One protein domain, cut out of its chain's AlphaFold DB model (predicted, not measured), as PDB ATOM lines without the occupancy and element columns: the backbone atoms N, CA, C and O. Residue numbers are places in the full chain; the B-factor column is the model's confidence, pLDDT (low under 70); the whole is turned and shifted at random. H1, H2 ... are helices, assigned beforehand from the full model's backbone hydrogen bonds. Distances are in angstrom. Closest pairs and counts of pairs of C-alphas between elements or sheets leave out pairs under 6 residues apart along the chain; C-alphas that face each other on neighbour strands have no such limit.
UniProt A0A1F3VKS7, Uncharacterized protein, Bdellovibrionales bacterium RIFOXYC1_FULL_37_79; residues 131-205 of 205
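What this domain is: This is residues 131 to 205 of the 205 residues of an uncharacterized protein of Bdellovibrionales bacterium RIFOXYC1_FULL_37_79 (UniProt A0A1F3VKS7). The model is a flat, open curve of helices: the long helix H5 makes an arm at one end, H4 follows the curve away from the foot of that arm, and H3 stands at the other end, where H2 folds back beside it as a loose helical hairpin. The short helix H1 sits inside the curve, between the first part of H5 and the first turns of H2, and the far end of H5 sticks out with residues 197 to 202. The printed part has 75 residues with five named helices, in the order H1, H2, H3, H4, H5, and no named strand; the class is all helix, with 54 residues in the helices. The whole is loose, with a radius of gyration of the C-alphas of 15.6 A, and its C-alphas span 47 by 28 by 13 A.

How they stand to each other: The longest helix, H5, residues 181 to 200, touches H1, residues 135 to 139, with residues 184 to 188 alone. The closest C-alphas of this pair are those of Cys 135 and Cys 188, 5.5 A apart. H1 and H2, residues 141 to 152, touch only at the corner by their link, where the closest C-alphas, those of Asp 137 and Ala 144, are 4.7 A apart. H2 is the hub, touching three other helices. H2 touches H3, residues 161 to 166, with residues 146 to 150 alone, and the closest C-alphas are those of Val 150 and Ile 161, at 5.7 A. The two form a helical hairpin and run opposite ways at a steep tilt of 42 degrees. H2 and H4, residues 168 to 178, only just touch, with 3 pairs of C-alphas within 8 A; the closest are those of Gln 142 and Ile 174, 6.9 A apart. They run opposite ways at a steep tilt of 61 degrees, and H2 touches H4 with residues 142 to 143 alone. H3 and H4 are close but not clearly touching, the closest C-alphas being those of Phe 165 and Ile 171 at 6.8 A, and their lines are about perpendicular at 83 degrees. H4 and H5 meet only through their link. H5 is apart from H2 and from H3; H1 is apart from H3, and only just apart from H4, at a closest distance of 8.5 A between C-alphas. In H1, H2, H3, H4 and H5 every O i to N i+4 pair is within hydrogen-bond range.

Where its parts are: H5 runs 28.5 A from C-alpha 181 at (-27.957, 27.502, 206.621) to C-alpha 200 at (-18.719, 52.596, 216.566). H4 measures 15.3 A from C-alpha 168 to C-alpha 178, and H2 measures 16.8 A from C-alpha 141 to C-alpha 152. H3 is 8.9 A long from C-alpha 161 to C-alpha 166. H1 is 6.6 A long and begins at C-alpha 135, at (-20.970, 35.141, 205.641).

The domain as a whole: The two C-alphas farthest apart, those of Pro 157 and Lys 201, are 47.5 A from each other, and the outline is flat. Residues 197 to 202, of which 197 to 200 belong to H5, stand free. The printed part has no cut and ends at Leu 205, the chain's last residue. The links from H1 to H2, from H3 to H4 and from H4 to H5 are tight, the link of 8 residues from H2 to H3 is short, and no link is long. The mean pLDDT of the printed part is 87.6; it is under 70 at residues 154 to 155, 157 to 158 and 204 to 205.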
ATOM      1  N   PRO A 131     -26.702  37.860 205.956       91.88
ATOM      2  CA  PRO A 131     -26.516  39.114 206.697       91.88
ATOM      3  C   PRO A 131     -25.257  39.916 206.334       91.88
ATOM      4  O   PRO A 131     -25.174  41.096 206.658       91.88
ATOM      5  N   SER A 132     -24.251  39.283 205.724       89.88
ATOM      6  CA  SER A 132     -23.014  39.935 205.281       89.88
ATOM      7  C   SER A 132     -22.419  39.226 204.063       89.88
ATOM      8  O   SER A 132     -22.597  38.018 203.899       89.88
ATOM      9  N   HIS A 133     -21.682  39.962 203.224       88.56
ATOM     10  CA  HIS A 133     -21.103  39.448 201.971       88.56
ATOM     11  C   HIS A 133     -20.064  38.328 202.174       88.56
ATOM     12  O   HIS A 133     -19.873  37.500 201.289       88.56
ATOM     13  N   ASP A 134     -19.416  38.289 203.338       89.69
ATOM     14  CA  ASP A 134     -18.406  37.300 203.729       89.69
ATOM     15  C   ASP A 134     -18.988  36.113 204.522       89.69
ATOM     16  O   ASP A 134     -18.249  35.231 204.956       89.69
ATOM     17  N   CYS A 135     -20.307  36.092 204.749       93.50
ATOM     18  CA  CYS A 135     -20.970  35.141 205.641       93.50
ATOM     19  C   CYS A 135     -20.692  33.677 205.272       93.50
ATOM     20  O   CYS A 135     -20.169  32.926 206.098       93.50
ATOM     21  N   LEU A 136     -21.019  33.262 204.044       93.94
ATOM     22  CA  LEU A 136     -20.844  31.866 203.647       93.94
ATOM     23  C   LEU A 136     -19.366  31.473 203.625       93.94
ATOM     24  O   LEU A 136     -19.025  30.407 204.122       93.94
ATOM     25  N   ASP A 137     -18.491  32.354 203.143       92.94
ATOM     26  CA  ASP A 137     -17.050  32.096 203.033       92.94
ATOM     27  C   ASP A 137     -16.405  31.869 204.402       92.94
ATOM     28  O   ASP A 137     -15.542  31.008 204.568       92.94
ATOM     29  N   LYS A 138     -16.863  32.617 205.409       93.00
ATOM     30  CA  LYS A 138     -16.361  32.523 206.779       93.00
ATOM     31  C   LYS A 138     -16.750  31.217 207.471       93.00
ATOM     32  O   LYS A 138     -15.970  30.703 208.271       93.00
ATOM     33  N   TYR A 139     -17.954  30.704 207.219       94.50
ATOM     34  CA  TYR A 139     -18.466  29.512 207.909       94.50
ATOM     35  C   TYR A 139     -18.434  28.237 207.073       94.50
ATOM     36  O   TYR A 139     -18.593  27.162 207.646       94.50
ATOM     37  N   ILE A 140     -18.193  28.349 205.768       95.38
ATOM     38  CA  ILE A 140     -17.974  27.246 204.835       95.38
ATOM     39  C   ILE A 140     -16.686  27.562 204.056       95.38
ATOM     40  O   ILE A 140     -16.746  28.039 202.922       95.38
ATOM     41  N   PRO A 141     -15.500  27.320 204.646       93.31
ATOM     42  CA  PRO A 141     -14.220  27.728 204.059       93.31
ATOM     43  C   PRO A 141     -13.967  27.170 202.654       93.31
ATOM     44  O   PRO A 141     -13.271  27.789 201.853       93.31
ATOM     45  N   GLN A 142     -14.566  26.024 202.319       94.75
ATOM     46  CA  GLN A 142     -14.487  25.446 200.979       94.75
ATOM     47  C   GLN A 142     -15.127  26.348 199.907       94.75
ATOM     48  O   GLN A 142     -14.705  26.310 198.756       94.75
ATOM     49  N   LEU A 143     -16.114  27.181 200.262       94.06
ATOM     50  CA  LEU A 143     -16.684  28.169 199.340       94.06
ATOM     51  C   LEU A 143     -15.732  29.345 199.098       94.06
ATOM     52  O   LEU A 143     -15.708  29.878 197.990       94.06
ATOM     53  N   ALA A 144     -14.910  29.709 200.084       91.62
ATOM     54  CA  ALA A 144     -13.865  30.712 199.898       91.62
ATOM     55  C   ALA A 144     -12.793  30.213 198.910       91.62
ATOM     56  O   ALA A 144     -12.427  30.939 197.984       91.62
ATOM     57  N   ASP A 145     -12.349  28.958 199.064       91.00
ATOM     58  CA  ASP A 145     -11.439  28.298 198.113       91.00
ATOM     59  C   ASP A 145     -12.055  28.216 196.709       91.00
ATOM     60  O   ASP A 145     -11.417  28.585 195.725       91.00
ATOM     61  N   LEU A 146     -13.333  27.830 196.607       91.62
ATOM     62  CA  LEU A 146     -14.047  27.808 195.331       91.62
ATOM     63  C   LEU A 146     -14.076  29.187 194.664       91.62
ATOM     64  O   LEU A 146     -13.720  29.301 193.495       91.62
ATOM     65  N   LYS A 147     -14.459  30.245 195.387       88.81
ATOM     66  CA  LYS A 147     -14.488  31.614 194.844       88.81
ATOM     67  C   LYS A 147     -13.113  32.066 194.363       88.81
ATOM     68  O   LYS A 147     -13.019  32.717 193.324       88.81
ATOM     69  N   PHE A 148     -12.056  31.712 195.093       88.00
ATOM     70  CA  PHE A 148     -10.687  31.971 194.663       88.00
ATOM     71  C   PHE A 148     -10.377  31.248 193.343       88.00
ATOM     72  O   PHE A 148      -9.943  31.885 192.386       88.00
ATOM     73  N   LYS A 149     -10.675  29.949 193.248       87.75
ATOM     74  CA  LYS A 149     -10.444  29.153 192.032       87.75
ATOM     75  C   LYS A 149     -11.238  29.656 190.831       87.75
ATOM     76  O   LYS A 149     -10.674  29.754 189.749       87.75
ATOM     77  N   VAL A 150     -12.501  30.033 191.023       86.12
ATOM     78  CA  VAL A 150     -13.337  30.642 189.974       86.12
ATOM     79  C   VAL A 150     -12.714  31.948 189.483       86.12
ATOM     80  O   VAL A 150     -12.570  32.153 188.288       86.12
ATOM     81  N   LYS A 151     -12.296  32.826 190.400       84.50
ATOM     82  CA  LYS A 151     -11.790  34.156 190.040       84.50
ATOM     83  C   LYS A 151     -10.406  34.138 189.385       84.50
ATOM     84  O   LYS A 151     -10.099  35.046 188.617       84.50
ATOM     85  N   TYR A 152      -9.552  33.182 189.749       83.00
ATOM     86  CA  TYR A 152      -8.124  33.242 189.419       83.00
ATOM     87  C   TYR A 152      -7.599  32.049 188.627       83.00
ATOM     88  O   TYR A 152      -6.552  32.182 188.004       83.00
ATOM     89  N   LEU A 153      -8.280  30.902 188.655       77.31
ATOM     90  CA  LEU A 153      -7.778  29.635 188.113       77.31
ATOM     91  C   LEU A 153      -8.780  28.994 187.140       77.31
ATOM     92  O   LEU A 153      -8.757  27.782 186.950       77.31
ATOM     93  N   GLU A 154      -9.687  29.776 186.550       67.19
ATOM     94  CA  GLU A 154     -10.813  29.267 185.751       67.19
ATOM     95  C   GLU A 154     -10.362  28.354 184.590       67.19
ATOM     96  O   GLU A 154     -11.006  27.340 184.319       67.19
ATOM     97  N   GLU A 155      -9.207  28.648 183.983       66.88
ATOM     98  CA  GLU A 155      -8.647  27.914 182.838       66.88
ATOM     99  C   GLU A 155      -7.615  26.830 183.217       66.88
ATOM    100  O   GLU A 155      -7.152  26.088 182.352       66.88
ATOM    101  N   GLU A 156      -7.262  26.690 184.500       70.56
ATOM    102  CA  GLU A 156      -6.210  25.765 184.934       70.56
ATOM    103  C   GLU A 156      -6.752  24.329 185.111       70.56
ATOM    104  O   GLU A 156      -7.584  24.080 185.992       70.56
ATOM    105  N   PRO A 157      -6.283  23.334 184.333       61.19
ATOM    106  CA  PRO A 157      -6.900  22.005 184.286       61.19
ATOM    107  C   PRO A 157      -6.789  21.209 185.598       61.19
ATOM    108  O   PRO A 157      -7.706  20.449 185.928       61.19
ATOM    109  N   ASP A 158      -5.702  21.403 186.354       69.56
ATOM    110  CA  ASP A 158      -5.373  20.610 187.550       69.56
ATOM    111  C   ASP A 158      -5.628  21.339 188.877       69.56
ATOM    112  O   ASP A 158      -5.673  20.709 189.935       69.56
ATOM    113  N   VAL A 159      -5.824  22.660 188.841       72.12
ATOM    114  CA  VAL A 159      -6.031  23.488 190.046       72.12
ATOM    115  C   VAL A 159      -7.259  24.397 189.968       72.12
ATOM    116  O   VAL A 159      -7.633  25.013 190.968       72.12
ATOM    117  N   GLY A 160      -7.906  24.456 188.805       75.25
ATOM    118  CA  GLY A 160      -9.053  25.307 188.529       75.25
ATOM    119  C   GLY A 160     -10.397  24.760 188.990       75.25
ATOM    120  O   GLY A 160     -10.501  23.792 189.750       75.25
ATOM    121  N   ILE A 161     -11.465  25.388 188.492       80.38
ATOM    122  CA  ILE A 161     -12.854  25.060 188.843       80.38
ATOM    123  C   ILE A 161     -13.178  23.577 188.596       80.38
ATOM    124  O   ILE A 161     -13.769  22.911 189.445       80.38
ATOM    125  N   ASN A 162     -12.703  23.019 187.482       80.69
ATOM    126  CA  ASN A 162     -12.934  21.619 187.129       80.69
ATOM    127  C   ASN A 162     -12.275  20.656 188.124       80.69
ATOM    128  O   ASN A 162     -12.856  19.624 188.453       80.69
ATOM    129  N   ALA A 163     -11.081  20.986 188.623       84.62
ATOM    130  CA  ALA A 163     -10.401  20.182 189.632       84.62
ATOM    131  C   ALA A 163     -11.138  20.226 190.977       84.62
ATOM    132  O   ALA A 163     -11.257  19.200 191.643       84.62
ATOM    133  N   PHE A 164     -11.707  21.380 191.344       89.44
ATOM    134  CA  PHE A 164     -12.519  21.511 192.555       89.44
ATOM    135  C   PHE A 164     -13.740  20.586 192.536       89.44
ATOM    136  O   PHE A 164     -13.971  19.848 193.490       89.44
ATOM    137  N   PHE A 165     -14.502  20.579 191.439       91.12
ATOM    138  CA  PHE A 165     -15.708  19.751 191.340       91.12
ATOM    139  C   PHE A 165     -15.425  18.254 191.139       91.12
ATOM    140  O   PHE A 165     -16.324  17.442 191.333       91.12
ATOM    141  N   LYS A 166     -14.179  17.865 190.831       90.75
ATOM    142  CA  LYS A 166     -13.744  16.458 190.883       90.75
ATOM    143  C   LYS A 166     -13.557  15.946 192.317       90.75
ATOM    144  O   LYS A 166     -13.620  14.737 192.534       90.75
ATOM    145  N   ASP A 167     -13.337  16.826 193.297       92.94
ATOM    146  CA  ASP A 167     -13.233  16.438 194.707       92.94
ATOM    147  C   ASP A 167     -14.623  16.272 195.338       92.94
ATOM    148  O   ASP A 167     -15.164  17.153 196.014       92.94
ATOM    149  N   THR A 168     -15.203  15.089 195.139       93.62
ATOM    150  CA  THR A 168     -16.538  14.741 195.643       93.62
ATOM    151  C   THR A 168     -16.659  14.843 197.164       93.62
ATOM    152  O   THR A 168     -17.735  15.177 197.661       93.62
ATOM    153  N   LYS A 169     -15.570  14.645 197.925       95.69
ATOM    154  CA  LYS A 169     -15.575  14.794 199.393       95.69
ATOM    155  C   LYS A 169     -15.749  16.253 199.799       95.69
ATOM    156  O   LYS A 169     -16.503  16.549 200.728       95.69
ATOM    157  N   THR A 170     -15.071  17.162 199.101       95.06
ATOM    158  CA  THR A 170     -15.227  18.605 199.309       95.06
ATOM    159  C   THR A 170     -16.648  19.049 198.974       95.06
ATOM    160  O   THR A 170     -17.283  19.716 199.795       95.06
ATOM    161  N   ILE A 171     -17.196  18.607 197.837       96.25
ATOM    162  CA  ILE A 171     -18.582  18.909 197.452       96.25
ATOM    163  C   ILE A 171     -19.576  18.377 198.489       96.25
ATOM    164  O   ILE A 171     -20.445  19.114 198.959       96.25
ATOM    165  N   GLU A 172     -19.428  17.124 198.920       95.81
ATOM    166  CA  GLU A 172     -20.297  16.537 199.937       95.81
ATOM    167  C   GLU A 172     -20.213  17.288 201.275       95.81
ATOM    168  O   GLU A 172     -21.239  17.543 201.912       95.81
ATOM    169  N   SER A 173     -19.012  17.702 201.686       96.38
ATOM    170  CA  SER A 173     -18.807  18.523 202.883       96.38
ATOM    171  C   SER A 173     -19.552  19.856 202.800       96.38
ATOM    172  O   SER A 173     -20.210  20.250 203.768       96.38
ATOM    173  N   ILE A 174     -19.525  20.528 201.644       96.62
ATOM    174  CA  ILE A 174     -20.264  21.781 201.435       96.62
ATOM    175  C   ILE A 174     -21.766  21.542 201.583       96.62
ATOM    176  O   ILE A 174     -22.419  22.219 202.379       96.62
ATOM    177  N   PHE A 175     -22.313  20.525 200.910       96.31
ATOM    178  CA  PHE A 175     -23.720  20.155 201.079       96.31
ATOM    179  C   PHE A 175     -24.048  19.711 202.508       96.31
ATOM    180  O   PHE A 175     -25.184  19.848 202.934       96.31
ATOM    181  N   ASN A 176     -23.123  19.184 203.303       95.00
ATOM    182  CA  ASN A 176     -23.423  18.873 204.703       95.00
ATOM    183  C   ASN A 176     -23.473  20.127 205.584       95.00
ATOM    184  O   ASN A 176     -24.308  20.209 206.487       95.00
ATOM    185  N   GLN A 177     -22.637  21.124 205.302       94.94
ATOM    186  CA  GLN A 177     -22.646  22.399 206.019       94.94
ATOM    187  C   GLN A 177     -23.874  23.248 205.658       94.94
ATOM    188  O   GLN A 177     -24.533  23.774 206.558       94.94
ATOM    189  N   LEU A 178     -24.245  23.295 204.374       94.44
ATOM    190  CA  LEU A 178     -25.402  24.048 203.872       94.44
ATOM    191  C   LEU A 178     -26.752  23.572 204.439       94.44
ATOM    192  O   LEU A 178     -27.684  24.367 204.506       94.44
ATOM    193  N   LYS A 179     -26.854  22.340 204.965       92.56
ATOM    194  CA  LYS A 179     -28.058  21.865 205.685       92.56
ATOM    195  C   LYS A 179     -28.395  22.725 206.903       92.56
ATOM    196  O   LYS A 179     -29.525  22.722 207.372       92.56
ATOM    197  N   ASN A 180     -27.403  23.430 207.445       91.12
ATOM    198  CA  ASN A 180     -27.529  24.251 208.642       91.12
ATOM    199  C   ASN A 180     -27.519  25.750 208.307       91.12
ATOM    200  O   ASN A 180     -27.021  26.547 209.108       91.12
ATOM    201  N   LEU A 181     -28.028  26.132 207.130       91.94
ATOM    202  CA  LEU A 181     -27.957  27.502 206.621       91.94
ATOM    203  C   LEU A 181     -28.534  28.533 207.599       91.94
ATOM    204  O   LEU A 181     -27.863  29.520 207.890       91.94
ATOM    205  N   ASP A 182     -29.695  28.264 208.200       92.12
ATOM    206  CA  ASP A 182     -30.311  29.160 209.192       92.12
ATOM    207  C   ASP A 182     -29.372  29.423 210.377       92.12
ATOM    208  O   ASP A 182     -29.177  30.557 210.816       92.12
ATOM    209  N   ARG A 183     -28.703  28.373 210.867       94.06
ATOM    210  CA  ARG A 183     -27.735  28.490 211.962       94.06
ATOM    211  C   ARG A 183     -26.492  29.269 211.538       94.06
ATOM    212  O   ARG A 183     -25.911  29.969 212.369       94.06
ATOM    213  N   ILE A 184     -26.056  29.125 210.286       94.50
ATOM    214  CA  ILE A 184     -24.950  29.908 209.724       94.50
ATOM    215  C   ILE A 184     -25.352  31.384 209.663       94.50
ATOM    216  O   ILE A 184     -24.622  32.225 210.180       94.50
ATOM    217  N   PHE A 185     -26.536  31.700 209.138       95.00
ATOM    218  CA  PHE A 185     -27.034  33.072 209.039       95.00
ATOM    219  C   PHE A 185     -27.203  33.728 210.410       95.00
ATOM    220  O   PHE A 185     -26.771  34.864 210.597       95.00
ATOM    221  N   GLU A 186     -27.707  33.006 211.409       95.00
ATOM    222  CA  GLU A 186     -27.788  33.522 212.780       95.00
ATOM    223  C   GLU A 186     -26.411  33.848 213.376       95.00
ATOM    224  O   GLU A 186     -26.247  34.857 214.068       95.00
ATOM    225  N   LYS A 187     -25.386  33.035 213.087       94.50
ATOM    226  CA  LYS A 187     -24.005  33.354 213.481       94.50
ATOM    227  C   LYS A 187     -23.482  34.583 212.732       94.50
ATOM    228  O   LYS A 187     -22.954  35.489 213.372       94.50
ATOM    229  N   CYS A 188     -23.695  34.657 211.418       94.38
ATOM    230  CA  CYS A 188     -23.295  35.807 210.604       94.38
ATOM    231  C   CYS A 188     -23.916  37.110 211.101       94.38
ATOM    232  O   CYS A 188     -23.221  38.114 211.217       94.38
ATOM    233  N   LYS A 189     -25.205  37.090 211.449       94.62
ATOM    234  CA  LYS A 189     -25.924  38.251 211.977       94.62
ATOM    235  C   LYS A 189     -25.306  38.756 213.279       94.62
ATOM    236  O   LYS A 189     -25.061  39.952 213.411       94.62
ATOM    237  N   LYS A 190     -25.002  37.853 214.219       93.81
ATOM    238  CA  LYS A 190     -24.344  38.204 215.491       93.81
ATOM    239  C   LYS A 190     -22.953  38.792 215.270       93.81
ATOM    240  O   LYS A 190     -22.610  39.803 215.878       93.81
ATOM    241  N   ASP A 191     -22.173  38.187 214.381       92.06
ATOM    242  CA  ASP A 191     -20.826  38.657 214.067       92.06
ATOM    243  C   ASP A 191     -20.847  40.006 213.334       92.06
ATOM    244  O   ASP A 191     -20.003  40.859 213.604       92.06
ATOM    245  N   HIS A 192     -21.822  40.235 212.450       90.50
ATOM    246  CA  HIS A 192     -22.025  41.522 211.787       90.50
ATOM    247  C   HIS A 192     -22.356  42.625 212.795       90.50
ATOM    248  O   HIS A 192     -21.643  43.622 212.859       90.50
ATOM    249  N   GLN A 193     -23.345  42.396 213.662       91.62
ATOM    250  CA  GLN A 193     -23.734  43.350 214.706       91.62
ATOM    251  C   GLN A 193     -22.574  43.672 215.652       91.62
ATOM    252  O   GLN A 193     -22.370  44.822 216.035       91.62
ATOM    253  N   LYS A 194     -21.780  42.661 216.025       90.62
ATOM    254  CA  LYS A 194     -20.596  42.870 216.858       90.62
ATOM    255  C   LYS A 194     -19.559  43.749 216.154       90.62
ATOM    256  O   LYS A 194     -19.051  44.675 216.780       90.62
ATOM    257  N   ARG A 195     -19.277  43.493 214.870       87.31
ATOM    258  CA  ARG A 195     -18.352  44.313 214.067       87.31
ATOM    259  C   ARG A 195     -18.819  45.765 213.980       87.31
ATOM    260  O   ARG A 195     -18.015  46.660 214.210       87.31
ATOM    261  N   GLU A 196     -20.105  46.001 213.735       87.19
ATOM    262  CA  GLU A 196     -20.678  47.354 213.713       87.19
ATOM    263  C   GLU A 196     -20.500  48.074 215.060       87.19
ATOM    264  O   GLU A 196     -20.070  49.226 215.102       87.19
ATOM    265  N   ILE A 197     -20.750  47.383 216.177       87.88
ATOM    266  CA  ILE A 197     -20.553  47.935 217.527       87.88
ATOM    267  C   ILE A 197     -19.077  48.253 217.799       87.88
ATOM    268  O   ILE A 197     -18.776  49.280 218.409       87.88
ATOM    269  N   ASP A 198     -18.159  47.378 217.388       88.19
ATOM    270  CA  ASP A 198     -16.724  47.569 217.604       88.19
ATOM    271  C   ASP A 198     -16.172  48.737 216.764       88.19
ATOM    272  O   ASP A 198     -15.349  49.502 217.274       88.19
ATOM    273  N   ILE A 199     -16.686  48.947 215.544       85.88
ATOM    274  CA  ILE A 199     -16.388  50.127 214.709       85.88
ATOM    275  C   ILE A 199     -16.888  51.407 215.393       85.88
ATOM    276  O   ILE A 199     -16.119  52.350 215.569       85.88
ATOM    277  N   ILE A 200     -18.143  51.432 215.864       84.12
ATOM    278  CA  ILE A 200     -18.719  52.596 216.566       84.12
ATOM    279  C   ILE A 200     -17.926  52.935 217.840       84.12
ATOM    280  O   ILE A 200     -17.788  54.100 218.205       84.12
ATOM    281  N   LYS A 201     -17.385  51.921 218.525       85.62
ATOM    282  CA  LYS A 201     -16.575  52.087 219.744       85.62
ATOM    283  C   LYS A 201     -15.095  52.384 219.473       85.62
ATOM    284  O   LYS A 201     -14.329  52.439 220.433       85.62
ATOM    285  N   GLY A 202     -14.684  52.540 218.211       77.06
ATOM    286  CA  GLY A 202     -13.295  52.821 217.834       77.06
ATOM    287  C   GLY A 202     -12.316  51.694 218.179       77.06
ATOM    288  O   GLY A 202     -11.143  51.956 218.424       77.06
ATOM    289  N   LYS A 203     -12.791  50.444 218.263       72.62
ATOM    290  CA  LYS A 203     -11.969  49.272 218.616       72.62
ATOM    291  C   LYS A 203     -11.333  48.576 217.416       72.62
ATOM    292  O   LYS A 203     -10.455  47.740 217.611       72.62
ATOM    293  N   ILE A 204     -11.788  48.883 216.206       58.22
ATOM    294  CA  ILE A 204     -11.269  48.334 214.955       58.22
ATOM    295  C   ILE A 204     -10.896  49.535 214.079       58.22
ATOM    296  O   ILE A 204     -11.773  50.339 213.761       58.22
ATOM    297  N   LEU A 205      -9.599  49.666 213.781       52.44
ATOM    298  CA  LEU A 205      -9.042  50.550 212.749       52.44
ATOM    299  C   LEU A 205      -8.935  49.770 211.440       52.44
ATOM    300  O   LEU A 205      -8.456  48.613 211.507       52.44
TER     301      LEU A 205